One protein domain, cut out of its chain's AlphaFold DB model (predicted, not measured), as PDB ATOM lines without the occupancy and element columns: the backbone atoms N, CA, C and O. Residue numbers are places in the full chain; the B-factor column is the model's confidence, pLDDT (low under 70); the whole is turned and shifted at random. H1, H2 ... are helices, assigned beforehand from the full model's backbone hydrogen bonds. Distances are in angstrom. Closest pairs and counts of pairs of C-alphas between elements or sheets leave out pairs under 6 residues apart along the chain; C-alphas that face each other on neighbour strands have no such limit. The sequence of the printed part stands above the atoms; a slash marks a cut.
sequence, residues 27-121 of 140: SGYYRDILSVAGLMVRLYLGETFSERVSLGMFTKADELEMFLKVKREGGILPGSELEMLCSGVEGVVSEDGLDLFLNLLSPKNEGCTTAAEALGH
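AT A GLANCE: This is residues 27 to 121 of the 140 residues of an uncharacterized protein of Amphiamblys sp. WSBS2006 (UniProt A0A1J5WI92). What shape does this stretch of chain take? It is a rounded helical globule built along one long helix, H1: H6 packs on its first turns, H5 on its middle and H4 on its last residues, while the short H2 folds back beside its later half. H3 lies close to H4 and H5, away from H1. What is it made of? The 95 printed residues hold six named helices, H1 to H6 in chain order, and no named strand, in an all-helix class. Is it compact? It is compact, with a radius of gyration of the C-alphas of 12.5 A and spans of 33 by 27 by 26 A.

HOW THE PARTS SIT: Which helix is the hub? H1, residues 28 to 45, touches four other helices. With residues 33 to 40 alone it touches H5, residues 95 to 105, opposite ways at a steep tilt of 37 degrees, only just beyond shallow; the closest C-alphas, of Ala 37 and Phe 101, are 6.1 A apart. What else touches it? Residues 41 to 45 alone touch H4, residues 81 to 90, the same way at a steep tilt of 60 degrees, closest at the C-alphas of Val 41 and Val 89, 6.7 A. Residues 38 to 42 alone touch H2, residues 47 to 50, closest at Arg 42 and Ser 50, C-alphas 5.2 A apart. H6, residues 114 to 118, only just touches residues 29 to 33 alone, with 3 pairs of C-alphas within 8 A, the closest Ile 33 and Ala 115 at 6.9 A. Where is the remaining helix? H3, residues 61 to 72, is apart from H1 and close but not clearly touching H5, with the closest C-alphas, of Leu 68 and Leu 102, 7.3 A apart, at a shallow tilt of 23 degrees, opposite ways. What do the backbones show? Every O i to N i+4 pair is within hydrogen-bond range in H1, H3, H4, H5 and H6; H2 is too short for such a pair.

IN THESE COORDINATES: Where does H1 run? It goes from C-alpha 28 at (20.955, 36.800, 49.407) to C-alpha 45 at (37.337, 34.474, 29.855), 25.6 A. How long are the others? H3 measures 16.2 A, H5 15.5 A and H4 14.1 A; H2 has four residues and H6 five, ending at C-alpha 118, (30.816, 48.691, 44.156).

THE WHOLE: How far does it reach? The two C-alphas farthest apart, of Pro 78 and Cys 112, are 33.6 A apart. Is there a cut or a long link? The printed part has no cut, and no link is long. Where is confidence low? Residues 47 to 60 and 76 to 79 are under 70 in pLDDT, against a mean of 80.0 for the printed part.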
ATOM      1  N   SER A  27      23.996  35.741  53.063       73.62
ATOM      2  CA  SER A  27      22.926  36.664  52.684       73.62
ATOM      3  C   SER A  27      22.627  36.560  51.185       73.62
ATOM      4  O   SER A  27      23.511  36.281  50.361       73.62
ATOM      5  N   GLY A  28      21.365  36.778  50.811       77.00
ATOM      6  CA  GLY A  28      20.955  36.800  49.407       77.00
ATOM      7  C   GLY A  28      21.708  37.865  48.611       77.00
ATOM      8  O   GLY A  28      22.126  37.602  47.484       77.00
ATOM      9  N   TYR A  29      21.973  39.016  49.239       82.31
ATOM     10  CA  TYR A  29      22.724  40.117  48.636       82.31
ATOM     11  C   TYR A  29      24.119  39.687  48.198       82.31
ATOM     12  O   TYR A  29      24.509  39.910  47.053       82.31
ATOM     13  N   TYR A  30      24.859  39.007  49.072       83.75
ATOM     14  CA  TYR A  30      26.207  38.582  48.728       83.75
ATOM     15  C   TYR A  30      26.221  37.549  47.602       83.75
ATOM     16  O   TYR A  30      27.095  37.558  46.735       83.75
ATOM     17  N   ARG A  31      25.216  36.671  47.555       81.31
ATOM     18  CA  ARG A  31      25.083  35.706  46.462       81.31
ATOM     19  C   ARG A  31      24.873  36.392  45.109       81.31
ATOM     20  O   ARG A  31      25.422  35.936  44.102       81.31
ATOM     21  N   ASP A  32      24.122  37.487  45.079       86.12
ATOM     22  CA  ASP A  32      23.955  38.291  43.868       86.12
ATOM     23  C   ASP A  32      25.285  38.951  43.464       86.12
ATOM     24  O   ASP A  32      25.661  38.907  42.292       86.12
ATOM     25  N   ILE A  33      26.067  39.451  44.429       88.69
ATOM     26  CA  ILE A  33      27.418  39.993  44.189       88.69
ATOM     27  C   ILE A  33      28.367  38.933  43.605       88.69
ATOM     28  O   ILE A  33      29.045  39.186  42.607       88.69
ATOM     29  N   LEU A  34      28.380  37.717  44.154       85.69
ATOM     30  CA  LEU A  34      29.182  36.608  43.619       85.69
ATOM     31  C   LEU A  34      28.742  36.210  42.207       85.69
ATOM     32  O   LEU A  34      29.572  35.850  41.372       85.69
ATOM     33  N   SER A  35      27.445  36.316  41.915       85.88
ATOM     34  CA  SER A  35      26.918  36.086  40.568       85.88
ATOM     35  C   SER A  35      27.439  37.137  39.581       85.88
ATOM     36  O   SER A  35      27.783  36.793  38.452       85.88
ATOM     37  N   VAL A  36      27.589  38.398  40.008       89.56
ATOM     38  CA  VAL A  36      28.228  39.456  39.203       89.56
ATOM     39  C   VAL A  36      29.714  39.168  38.968       89.56
ATOM     40  O   VAL A  36      30.173  39.282  37.832       89.56
ATOM     41  N   ALA A  37      30.458  38.716  39.981       88.94
ATOM     42  CA  ALA A  37      31.847  38.278  39.795       88.94
ATOM     43  C   ALA A  37      31.946  37.107  38.796       88.94
ATOM     44  O   ALA A  37      32.798  37.104  37.905       88.94
ATOM     45  N   GLY A  38      31.023  36.144  38.870       86.00
ATOM     46  CA  GLY A  38      30.926  35.062  37.889       86.00
ATOM     47  C   GLY A  38      30.610  35.554  36.470       86.00
ATOM     48  O   GLY A  38      31.168  35.039  35.498       86.00
ATOM     49  N   LEU A  39      29.776  36.590  36.333       88.38
ATOM     50  CA  LEU A  39      29.533  37.247  35.048       88.38
ATOM     51  C   LEU A  39      30.793  37.926  34.508       88.38
ATOM     52  O   LEU A  39      31.047  37.805  33.313       88.38
ATOM     53  N   MET A  40      31.606  38.577  35.349       89.12
ATOM     54  CA  MET A  40      32.898  39.125  34.912       89.12
ATOM     55  C   MET A  40      33.783  38.021  34.330       89.12
ATOM     56  O   MET A  40      34.265  38.156  33.208       89.12
ATOM     57  N   VAL A  41      33.917  36.889  35.028       86.75
ATOM     58  CA  VAL A  41      34.672  35.736  34.514       86.75
ATOM     59  C   VAL A  41      34.140  35.288  33.155       86.75
ATOM     60  O   VAL A  41      34.914  35.113  32.216       86.75
ATOM     61  N   ARG A  42      32.820  35.134  33.014       86.25
ATOM     62  CA  ARG A  42      32.209  34.716  31.746       86.25
ATOM     63  C   ARG A  42      32.451  35.731  30.622       86.25
ATOM     64  O   ARG A  42      32.698  35.320  29.494       86.25
ATOM     65  N   LEU A  43      32.371  37.029  30.909       87.56
ATOM     66  CA  LEU A  43      32.545  38.092  29.914       87.56
ATOM     67  C   LEU A  43      33.992  38.207  29.428       87.56
ATOM     68  O   LEU A  43      34.208  38.418  28.237       87.56
ATOM     69  N   TYR A  44      34.965  38.054  30.328       88.75
ATOM     70  CA  TYR A  44      36.380  38.229  30.003       88.75
ATOM     71  C   TYR A  44      37.083  36.931  29.574       88.75
ATOM     72  O   TYR A  44      37.963  36.979  28.719       88.75
ATOM     73  N   LEU A  45      36.698  35.774  30.127       85.56
ATOM     74  CA  LEU A  45      37.337  34.474  29.855       85.56
ATOM     75  C   LEU A  45      36.491  33.517  29.000       85.56
ATOM     76  O   LEU A  45      37.020  32.529  28.491       85.56
ATOM     77  N   GLY A  46      35.197  33.789  28.816       82.06
ATOM     78  CA  GLY A  46      34.287  32.967  28.013       82.06
ATOM     79  C   GLY A  46      33.612  31.809  28.767       82.06
ATOM     80  O   GLY A  46      33.767  31.615  29.975       82.06
ATOM     81  N   GLU A  47      32.807  31.025  28.039       68.88
ATOM     82  CA  GLU A  47      31.916  29.998  28.614       68.88
ATOM     83  C   GLU A  47      32.654  28.807  29.248       68.88
ATOM     84  O   GLU A  47      32.182  28.254  30.239       68.88
ATOM     85  N   THR A  48      33.844  28.461  28.753       65.25
ATOM     86  CA  THR A  48      34.645  27.327  29.250       65.25
ATOM     87  C   THR A  48      35.131  27.515  30.687       65.25
ATOM     88  O   THR A  48      35.269  26.543  31.430       65.25
ATOM     89  N   PHE A  49      35.364  28.761  31.106       61.69
ATOM     90  CA  PHE A  49      35.669  29.093  32.498       61.69
ATOM     91  C   PHE A  49      34.392  29.214  33.336       61.69
ATOM     92  O   PHE A  49      34.385  28.819  34.500       61.69
ATOM     93  N   SER A  50      33.285  29.663  32.735       56.38
ATOM     94  CA  SER A  50      31.985  29.801  33.401       56.38
ATOM     95  C   SER A  50      31.405  28.478  33.909       56.38
ATOM     96  O   SER A  50      30.747  28.492  34.946       56.38
ATOM     97  N   GLU A  51      31.622  27.358  33.214       57.41
ATOM     98  CA  GLU A  51      31.149  26.038  33.664       57.41
ATOM     99  C   GLU A  51      31.853  25.571  34.943       57.41
ATOM    100  O   GLU A  51      31.236  24.917  35.782       57.41
ATOM    101  N   ARG A  52      33.118  25.959  35.141       56.03
ATOM    102  CA  ARG A  52      33.832  25.703  36.399       56.03
ATOM    103  C   ARG A  52      33.335  26.629  37.510       56.03
ATOM    104  O   ARG A  52      33.187  26.209  38.648       56.03
ATOM    105  N   VAL A  53      33.007  27.875  37.162       55.66
ATOM    106  CA  VAL A  53      32.476  28.913  38.071       55.66
ATOM    107  C   VAL A  53      31.045  28.610  38.540       55.66
ATOM    108  O   VAL A  53      30.534  29.324  39.397       55.66
ATOM    109  N   SER A  54      30.389  27.569  38.005       52.88
ATOM    110  CA  SER A  54      29.018  27.149  38.330       52.88
ATOM    111  C   SER A  54      28.793  26.967  39.832       52.88
ATOM    112  O   SER A  54      28.903  25.857  40.335       52.88
ATOM    113  N   LEU A  55      28.455  28.062  40.518       50.53
ATOM    114  CA  LEU A  55      27.960  28.241  41.889       50.53
ATOM    115  C   LEU A  55      28.713  27.570  43.056       50.53
ATOM    116  O   LEU A  55      28.569  28.049  44.171       50.53
ATOM    117  N   GLY A  56      29.498  26.513  42.838       51.28
ATOM    118  CA  GLY A  56      30.122  25.674  43.859       51.28
ATOM    119  C   GLY A  56      31.459  26.193  44.385       51.28
ATOM    120  O   GLY A  56      31.804  25.897  45.521       51.28
ATOM    121  N   MET A  57      32.200  27.000  43.613       53.91
ATOM    122  CA  MET A  57      33.506  27.521  44.057       53.91
ATOM    123  C   MET A  57      33.405  28.648  45.086       53.91
ATOM    124  O   MET A  57      34.281  28.788  45.933       53.91
ATOM    125  N   PHE A  58      32.350  29.466  45.032       58.88
ATOM    126  CA  PHE A  58      32.201  30.619  45.927       58.88
ATOM    127  C   PHE A  58      31.405  30.301  47.198       58.88
ATOM    128  O   PHE A  58      30.982  31.214  47.902       58.88
ATOM    129  N   THR A  59      31.138  29.029  47.503       57.56
ATOM    130  CA  THR A  59      30.187  28.693  48.573       57.56
ATOM    131  C   THR A  59      30.775  28.800  49.973       57.56
ATOM    132  O   THR A  59      30.035  29.078  50.910       57.56
ATOM    133  N   LYS A  60      32.086  28.599  50.150       69.25
ATOM    134  CA  LYS A  60      32.703  28.592  51.482       69.25
ATOM    135  C   LYS A  60      33.420  29.902  51.769       69.25
ATOM    136  O   LYS A  60      34.437  30.212  51.152       69.25
ATOM    137  N   ALA A  61      32.893  30.642  52.740       70.62
ATOM    138  CA  ALA A  61      33.463  31.917  53.153       70.62
ATOM    139  C   ALA A  61      34.903  31.811  53.618       70.62
ATOM    140  O   ALA A  61      35.726  32.588  53.153       70.62
ATOM    141  N   ASP A  62      35.208  30.797  54.419       74.56
ATOM    142  CA  ASP A  62      36.551  30.595  54.951       74.56
ATOM    143  C   ASP A  62      37.579  30.326  53.845       74.56
ATOM    144  O   ASP A  62      38.690  30.847  53.891       74.56
ATOM    145  N   GLU A  63      37.216  29.543  52.822       77.56
ATOM    146  CA  GLU A  63      38.109  29.254  51.691       77.56
ATOM    147  C   GLU A  63      38.394  30.520  50.885       77.56
ATOM    148  O   GLU A  63      39.533  30.774  50.490       77.56
ATOM    149  N   LEU A  64      37.368  31.342  50.689       79.12
ATOM    150  CA  LEU A  64      37.484  32.569  49.929       79.12
ATOM    151  C   LEU A  64      38.201  33.676  50.715       79.12
ATOM    152  O   LEU A  64      39.033  34.387  50.158       79.12
ATOM    153  N   GLU A  65      37.939  33.800  52.014       83.38
ATOM    154  CA  GLU A  65      38.649  34.718  52.904       83.38
ATOM    155  C   GLU A  65      40.129  34.345  52.997       83.38
ATOM    156  O   GLU A  65      40.999  35.206  52.847       83.38
ATOM    157  N   MET A  66      40.425  33.055  53.173       82.00
ATOM    158  CA  MET A  66      41.790  32.539  53.175       82.00
ATOM    159  C   MET A  66      42.487  32.816  51.841       82.00
ATOM    160  O   MET A  66      43.625  33.284  51.837       82.00
ATOM    161  N   PHE A  67      41.809  32.583  50.716       84.06
ATOM    162  CA  PHE A  67      42.334  32.891  49.389       84.06
ATOM    163  C   PHE A  67      42.672  34.382  49.236       84.06
ATOM    164  O   PHE A  67      43.794  34.724  48.857       84.06
ATOM    165  N   LEU A  68      41.739  35.275  49.583       84.88
ATOM    166  CA  LEU A  68      41.941  36.724  49.494       84.88
ATOM    167  C   LEU A  68      43.078  37.198  50.401       84.88
ATOM    168  O   LEU A  68      43.889  38.030  49.992       84.88
ATOM    169  N   LYS A  69      43.167  36.647  51.617       86.38
ATOM    170  CA  LYS A  69      44.255  36.941  52.548       86.38
ATOM    171  C   LYS A  69      45.607  36.542  51.958       86.38
ATOM    172  O   LYS A  69      46.513  37.369  51.920       86.38
ATOM    173  N   VAL A  70      45.721  35.316  51.446       85.50
ATOM    174  CA  VAL A  70      46.961  34.811  50.838       85.50
ATOM    175  C   VAL A  70      47.361  35.646  49.624       85.50
ATOM    176  O   VAL A  70      48.516  36.059  49.536       85.50
ATOM    177  N   LYS A  71      46.420  35.972  48.727       82.31
ATOM    178  CA  LYS A  71      46.695  36.797  47.541       82.31
ATOM    179  C   LYS A  71      47.153  38.212  47.929       82.31
ATOM    180  O   LYS A  71      48.112  38.709  47.349       82.31
ATOM    181  N   ARG A  72      46.535  38.834  48.946       81.81
ATOM    182  CA  ARG A  72      46.941  40.157  49.466       81.81
ATOM    183  C   ARG A  72      48.332  40.139  50.108       81.81
ATOM    184  O   ARG A  72      49.066  41.114  49.993       81.81
ATOM    185  N   GLU A  73      48.694  39.053  50.782       86.06
ATOM    186  CA  GLU A  73      50.015  38.874  51.403       86.06
ATOM    187  C   GLU A  73      51.109  38.480  50.386       86.06
ATOM    188  O   GLU A  73      52.265  38.306  50.766       86.06
ATOM    189  N   GLY A  74      50.774  38.354  49.094       77.94
ATOM    190  CA  GLY A  74      51.708  37.924  48.047       77.94
ATOM    191  C   GLY A  74      52.058  36.434  48.113       77.94
ATOM    192  O   GLY A  74      53.043  35.998  47.519       77.94
ATOM    193  N   GLY A  75      51.275  35.652  48.858       75.88
ATOM    194  CA  GLY A  75      51.404  34.205  48.924       75.88
ATOM    195  C   GLY A  75      50.797  33.513  47.701       75.88
ATOM    196  O   GLY A  75      49.999  34.081  46.956       75.88
ATOM    197  N   ILE A  76      51.176  32.252  47.510       64.69
ATOM    198  CA  ILE A  76      50.676  31.387  46.436       64.69
ATOM    199  C   ILE A  76      49.749  30.354  47.081       64.69
ATOM    200  O   ILE A  76      50.125  29.744  48.085       64.69
ATOM    201  N   LEU A  77      48.555  30.151  46.517       65.06
ATOM    202  CA  LEU A  77      47.611  29.118  46.958       65.06
ATOM    203  C   LEU A  77      47.499  28.046  45.856       65.06
ATOM    204  O   LEU A  77      46.511  28.033  45.115       65.06
ATOM    205  N   PRO A  78      48.523  27.181  45.710       56.75
ATOM    206  CA  PRO A  78      48.758  26.445  44.478       56.75
ATOM    207  C   PRO A  78      47.642  25.446  44.161       56.75
ATOM    208  O   PRO A  78      47.294  24.594  44.979       56.75
ATOM    209  N   GLY A  79      47.143  25.509  42.929       64.31
ATOM    210  CA  GLY A  79      46.282  24.505  42.305       64.31
ATOM    211  C   GLY A  79      44.805  24.595  42.675       64.31
ATOM    212  O   GLY A  79      44.042  23.697  42.313       64.31
ATOM    213  N   SER A  80      44.386  25.649  43.380       74.75
ATOM    214  CA  SER A  80      42.961  25.885  43.613       74.75
ATOM    215  C   SER A  80      42.286  26.395  42.342       74.75
ATOM    216  O   SER A  80      42.881  27.094  41.519       74.75
ATOM    217  N   GLU A  81      41.010  26.074  42.170       76.31
ATOM    218  CA  GLU A  81      40.272  26.598  41.029       76.31
ATOM    219  C   GLU A  81      40.099  28.130  41.088       76.31
ATOM    220  O   GLU A  81      40.149  28.785  40.049       76.31
ATOM    221  N   LEU A  82      40.011  28.710  42.294       77.94
ATOM    222  CA  LEU A  82      40.026  30.163  42.513       77.94
ATOM    223  C   LEU A  82      41.326  30.813  42.029       77.94
ATOM    224  O   LEU A  82      41.285  31.881  41.425       77.94
ATOM    225  N   GLU A  83      42.476  30.170  42.242       80.69
ATOM    226  CA  GLU A  83      43.760  30.659  41.734       80.69
ATOM    227  C   GLU A  83      43.792  30.661  40.201       80.69
ATOM    228  O   GLU A  83      44.217  31.653  39.603       80.69
ATOM    229  N   MET A  84      43.299  29.596  39.560       81.12
ATOM    230  CA  MET A  84      43.199  29.542  38.097       81.12
ATOM    231  C   MET A  84      42.280  30.640  37.552       81.12
ATOM    232  O   MET A  84      42.625  31.286  36.564       81.12
ATOM    233  N   LEU A  85      41.135  30.878  38.202       81.25
ATOM    234  CA  LEU A  85      40.203  31.938  37.819       81.25
ATOM    235  C   LEU A  85      40.815  33.327  37.987       81.25
ATOM    236  O   LEU A  85      40.791  34.110  37.041       81.25
ATOM    237  N   CYS A  86      41.401  33.618  39.150       83.50
ATOM    238  CA  CYS A  86      42.062  34.897  39.399       83.50
ATOM    239  C   CYS A  86      43.204  35.148  38.419       83.50
ATOM    240  O   CYS A  86      43.280  36.236  37.870       83.50
ATOM    241  N   SER A  87      44.053  34.150  38.162       85.50
ATOM    242  CA  SER A  87      45.163  34.281  37.207       85.50
ATOM    243  C   SER A  87      44.655  34.501  35.782       85.50
ATOM    244  O   SER A  87      45.240  35.265  35.020       85.50
ATOM    245  N   GLY A  88      43.543  33.850  35.423       87.12
ATOM    246  CA  GLY A  88      42.862  34.077  34.155       87.12
ATOM    247  C   GLY A  88      42.379  35.519  34.031       87.12
ATOM    248  O   GLY A  88      42.724  36.184  33.061       87.12
ATOM    249  N   VAL A  89      41.627  36.005  35.026       87.38
ATOM    250  CA  VAL A  89      41.100  37.379  35.067       87.38
ATOM    251  C   VAL A  89      42.245  38.394  35.041       87.38
ATOM    252  O   VAL A  89      42.245  39.263  34.179       87.38
ATOM    253  N   GLU A  90      43.254  38.238  35.900       90.12
ATOM    254  CA  GLU A  90      44.464  39.076  35.970       90.12
ATOM    255  C   GLU A  90      45.169  39.218  34.611       90.12
ATOM    256  O   GLU A  90      45.679  40.286  34.291       90.12
ATOM    257  N   GLY A  91      45.149  38.177  33.772       89.06
ATOM    258  CA  GLY A  91      45.738  38.218  32.432       89.06
ATOM    259  C   GLY A  91      44.929  38.981  31.374       89.06
ATOM    260  O   GLY A  91      45.441  39.183  30.271       89.06
ATOM    261  N   VAL A  92      43.681  39.371  31.658       89.94
ATOM    262  CA  VAL A  92      42.757  39.950  30.660       89.94
ATOM    263  C   VAL A  92      42.049  41.236  31.101       89.94
ATOM    264  O   VAL A  92      41.385  41.860  30.272       89.94
ATOM    265  N   VAL A  93      42.169  41.645  32.367       88.12
ATOM    266  CA  VAL A  93      41.592  42.897  32.891       88.12
ATOM    267  C   VAL A  93      42.677  43.894  33.305       88.12
ATOM    268  O   VAL A  93      43.843  43.535  33.451       88.12
ATOM    269  N   SER A  94      42.299  45.165  33.477       91.06
ATOM    270  CA  SER A  94      43.168  46.190  34.069       91.06
ATOM    271  C   SER A  94      43.409  45.931  35.560       91.06
ATOM    272  O   SER A  94      42.690  45.150  36.182       91.06
ATOM    273  N   GLU A  95      44.381  46.622  36.159       90.88
ATOM    274  CA  GLU A  95      44.625  46.558  37.609       90.88
ATOM    275  C   GLU A  95      43.354  46.890  38.409       90.88
ATOM    276  O   GLU A  95      42.962  46.119  39.282       90.88
ATOM    277  N   ASP A  96      42.625  47.939  38.013       92.00
ATOM    278  CA  ASP A  96      41.338  48.296  38.621       92.00
ATOM    279  C   ASP A  96      40.256  47.229  38.393       92.00
ATOM    280  O   ASP A  96      39.397  47.009  39.246       92.00
ATOM    281  N   GLY A  97      40.271  46.538  37.249       91.56
ATOM    282  CA  GLY A  97      39.340  45.440  36.979       91.56
ATOM    283  C   GLY A  97      39.606  44.221  37.856       91.56
ATOM    284  O   GLY A  97      38.663  43.568  38.312       91.56
ATOM    285  N   LEU A  98      40.880  43.937  38.124       91.69
ATOM    286  CA  LEU A  98      41.285  42.882  39.040       91.69
ATOM    287  C   LEU A  98      40.945  43.256  40.484       91.69
ATOM    288  O   LEU A  98      40.415  42.415  41.210       91.69
ATOM    289  N   ASP A  99      41.189  44.507  40.886       92.44
ATOM    290  CA  ASP A  99      40.828  44.995  42.218       92.44
ATOM    291  C   ASP A  99      39.312  44.922  42.443       92.44
ATOM    292  O   ASP A  99      38.871  44.348  43.439       92.44
ATOM    293  N   LEU A 100      38.499  45.354  41.467       93.31
ATOM    294  CA  LEU A 100      37.042  45.204  41.527       93.31
ATOM    295  C   LEU A 100      36.646  43.734  41.685       93.31
ATOM    296  O   LEU A 100      35.818  43.408  42.532       93.31
ATOM    297  N   PHE A 101      37.228  42.843  40.880       91.00
ATOM    298  CA  PHE A 101      36.924  41.418  40.944       91.00
ATOM    299  C   PHE A 101      37.203  40.846  42.341       91.00
ATOM    300  O   PHE A 101      36.319  40.233  42.938       91.00
ATOM    301  N   LEU A 102      38.388  41.102  42.903       89.94
ATOM    302  CA  LEU A 102      38.756  40.665  44.253       89.94
ATOM    303  C   LEU A 102      37.859  41.294  45.328       89.94
ATOM    304  O   LEU A 102      37.461  40.610  46.276       89.94
ATOM    305  N   ASN A 103      37.499  42.568  45.163       90.88
ATOM    306  CA  ASN A 103      36.583  43.269  46.050       90.88
ATOM    307  C   ASN A 103      35.206  42.609  46.053       90.88
ATOM    308  O   ASN A 103      34.690  42.368  47.139       90.88
ATOM    309  N   LEU A 104      34.640  42.239  44.897       90.00
ATOM    310  CA  LEU A 104      33.349  41.537  44.797       90.00
ATOM    311  C   LEU A 104      33.383  40.155  45.459       90.00
ATOM    312  O   LEU A 104      32.388  39.724  46.044       90.00
ATOM    313  N   LEU A 105      34.528  39.472  45.411       87.06
ATOM    314  CA  LEU A 105      34.681  38.192  46.089       87.06
ATOM    315  C   LEU A 105      34.608  38.341  47.609       87.06
ATOM    316  O   LEU A 105      34.097  37.433  48.244       87.06
ATOM    317  N   SER A 106      35.045  39.457  48.195       86.50
ATOM    318  CA  SER A 106      35.123  39.660  49.652       86.50
ATOM    319  C   SER A 106      33.872  39.204  50.423       86.50
ATOM    320  O   SER A 106      32.769  39.639  50.098       86.50
ATOM    321  N   PRO A 107      34.010  38.413  51.508       79.75
ATOM    322  CA  PRO A 107      32.880  38.011  52.349       79.75
ATOM    323  C   PRO A 107      32.241  39.175  53.110       79.75
ATOM    324  O   PRO A 107      31.196  39.004  53.711       79.75
ATOM    325  N   LYS A 108      32.830  40.375  53.070       82.25
ATOM    326  CA  LYS A 108      32.248  41.577  53.690       82.25
ATOM    327  C   LYS A 108      31.059  42.148  52.903       82.25
ATOM    328  O   LYS A 108      30.409  43.077  53.369       82.25
ATOM    329  N   ASN A 109      30.788  41.603  51.721       81.88
ATOM    330  CA  ASN A 109      29.794  42.070  50.758       81.88
ATOM    331  C   ASN A 109      28.374  41.563  51.049       81.88
ATOM    332  O   ASN A 109      27.680  41.098  50.148       81.88
ATOM    333  N   GLU A 110      27.944  41.618  52.307       77.00
ATOM    334  CA  GLU A 110      26.683  41.009  52.756       77.00
ATOM    335  C   GLU A 110      25.496  41.974  52.792       77.00
ATOM    336  O   GLU A 110      24.362  41.528  52.979       77.00
ATOM    337  N   GLY A 111      25.732  43.271  52.576       78.31
ATOM    338  CA  GLY A 111      24.735  44.324  52.745       78.31
ATOM    339  C   GLY A 111      23.949  44.677  51.481       78.31
ATOM    340  O   GLY A 111      24.428  44.577  50.352       78.31
ATOM    341  N   CYS A 112      22.742  45.213  51.680       77.56
ATOM    342  CA  CYS A 112      21.895  45.727  50.600       77.56
ATOM    343  C   CYS A 112      22.506  46.918  49.828       77.56
ATOM    344  O   CYS A 112      22.089  47.206  48.705       77.56
ATOM    345  N   THR A 113      23.498  47.608  50.403       83.31
ATOM    346  CA  THR A 113      24.210  48.735  49.775       83.31
ATOM    347  C   THR A 113      25.431  48.308  48.974       83.31
ATOM    348  O   THR A 113      25.914  49.094  48.162       83.31
ATOM    349  N   THR A 114      25.905  47.070  49.126       86.56
ATOM    350  CA  THR A 114      27.179  46.621  48.554       86.56
ATOM    351  C   THR A 114      27.240  46.787  47.037       86.56
ATOM    352  O   THR A 114      28.253  47.225  46.499       86.56
ATOM    353  N   ALA A 115      26.147  46.498  46.325       87.00
ATOM    354  CA  ALA A 115      26.105  46.702  44.879       87.00
ATOM    355  C   ALA A 115      26.260  48.184  44.500       87.00
ATOM    356  O   ALA A 115      26.931  48.497  43.522       87.00
ATOM    357  N   ALA A 116      25.657  49.096  45.267       87.75
ATOM    358  CA  ALA A 116      25.773  50.532  45.029       87.75
ATOM    359  C   ALA A 116      27.175  51.053  45.375       87.75
ATOM    360  O   ALA A 116      27.721  51.862  44.633       87.75
ATOM    361  N   GLU A 117      27.773  50.554  46.456       88.94
ATOM    362  CA  GLU A 117      29.150  50.869  46.852       88.94
ATOM    363  C   GLU A 117      30.154  50.415  45.785       88.94
ATOM    364  O   GLU A 117      31.039  51.182  45.408       88.94
ATOM    365  N   ALA A 118      29.967  49.216  45.223       89.94
ATOM    366  CA  ALA A 118      30.816  48.691  44.156       89.94
ATOM    367  C   ALA A 118      30.797  49.560  42.888       89.94
ATOM    368  O   ALA A 118      31.790  49.607  42.169       89.94
ATOM    369  N   LEU A 119      29.708  50.288  42.610       89.38
ATOM    370  CA  LEU A 119      29.633  51.199  41.459       89.38
ATOM    371  C   LEU A 119      30.530  52.436  41.601       89.38
ATOM    372  O   LEU A 119      30.799  53.084  40.597       89.38
ATOM    373  N   GLY A 120      30.992  52.761  42.813       89.06
ATOM    374  CA  GLY A 120      31.965  53.831  43.055       89.06
ATOM    375  C   GLY A 120      33.423  53.410  42.844       89.06
ATOM    376  O   GLY A 120      34.324  54.157  43.211       89.06
ATOM    377  N   HIS A 121      33.669  52.201  42.331       91.69
ATOM    378  CA  HIS A 121      35.013  51.674  42.118       91.69
ATOM    379  C   HIS A 121      35.721  52.359  40.928       91.69
ATOM    380  O   HIS A 121      35.080  52.510  39.885       91.69
TER     381      HIS A 121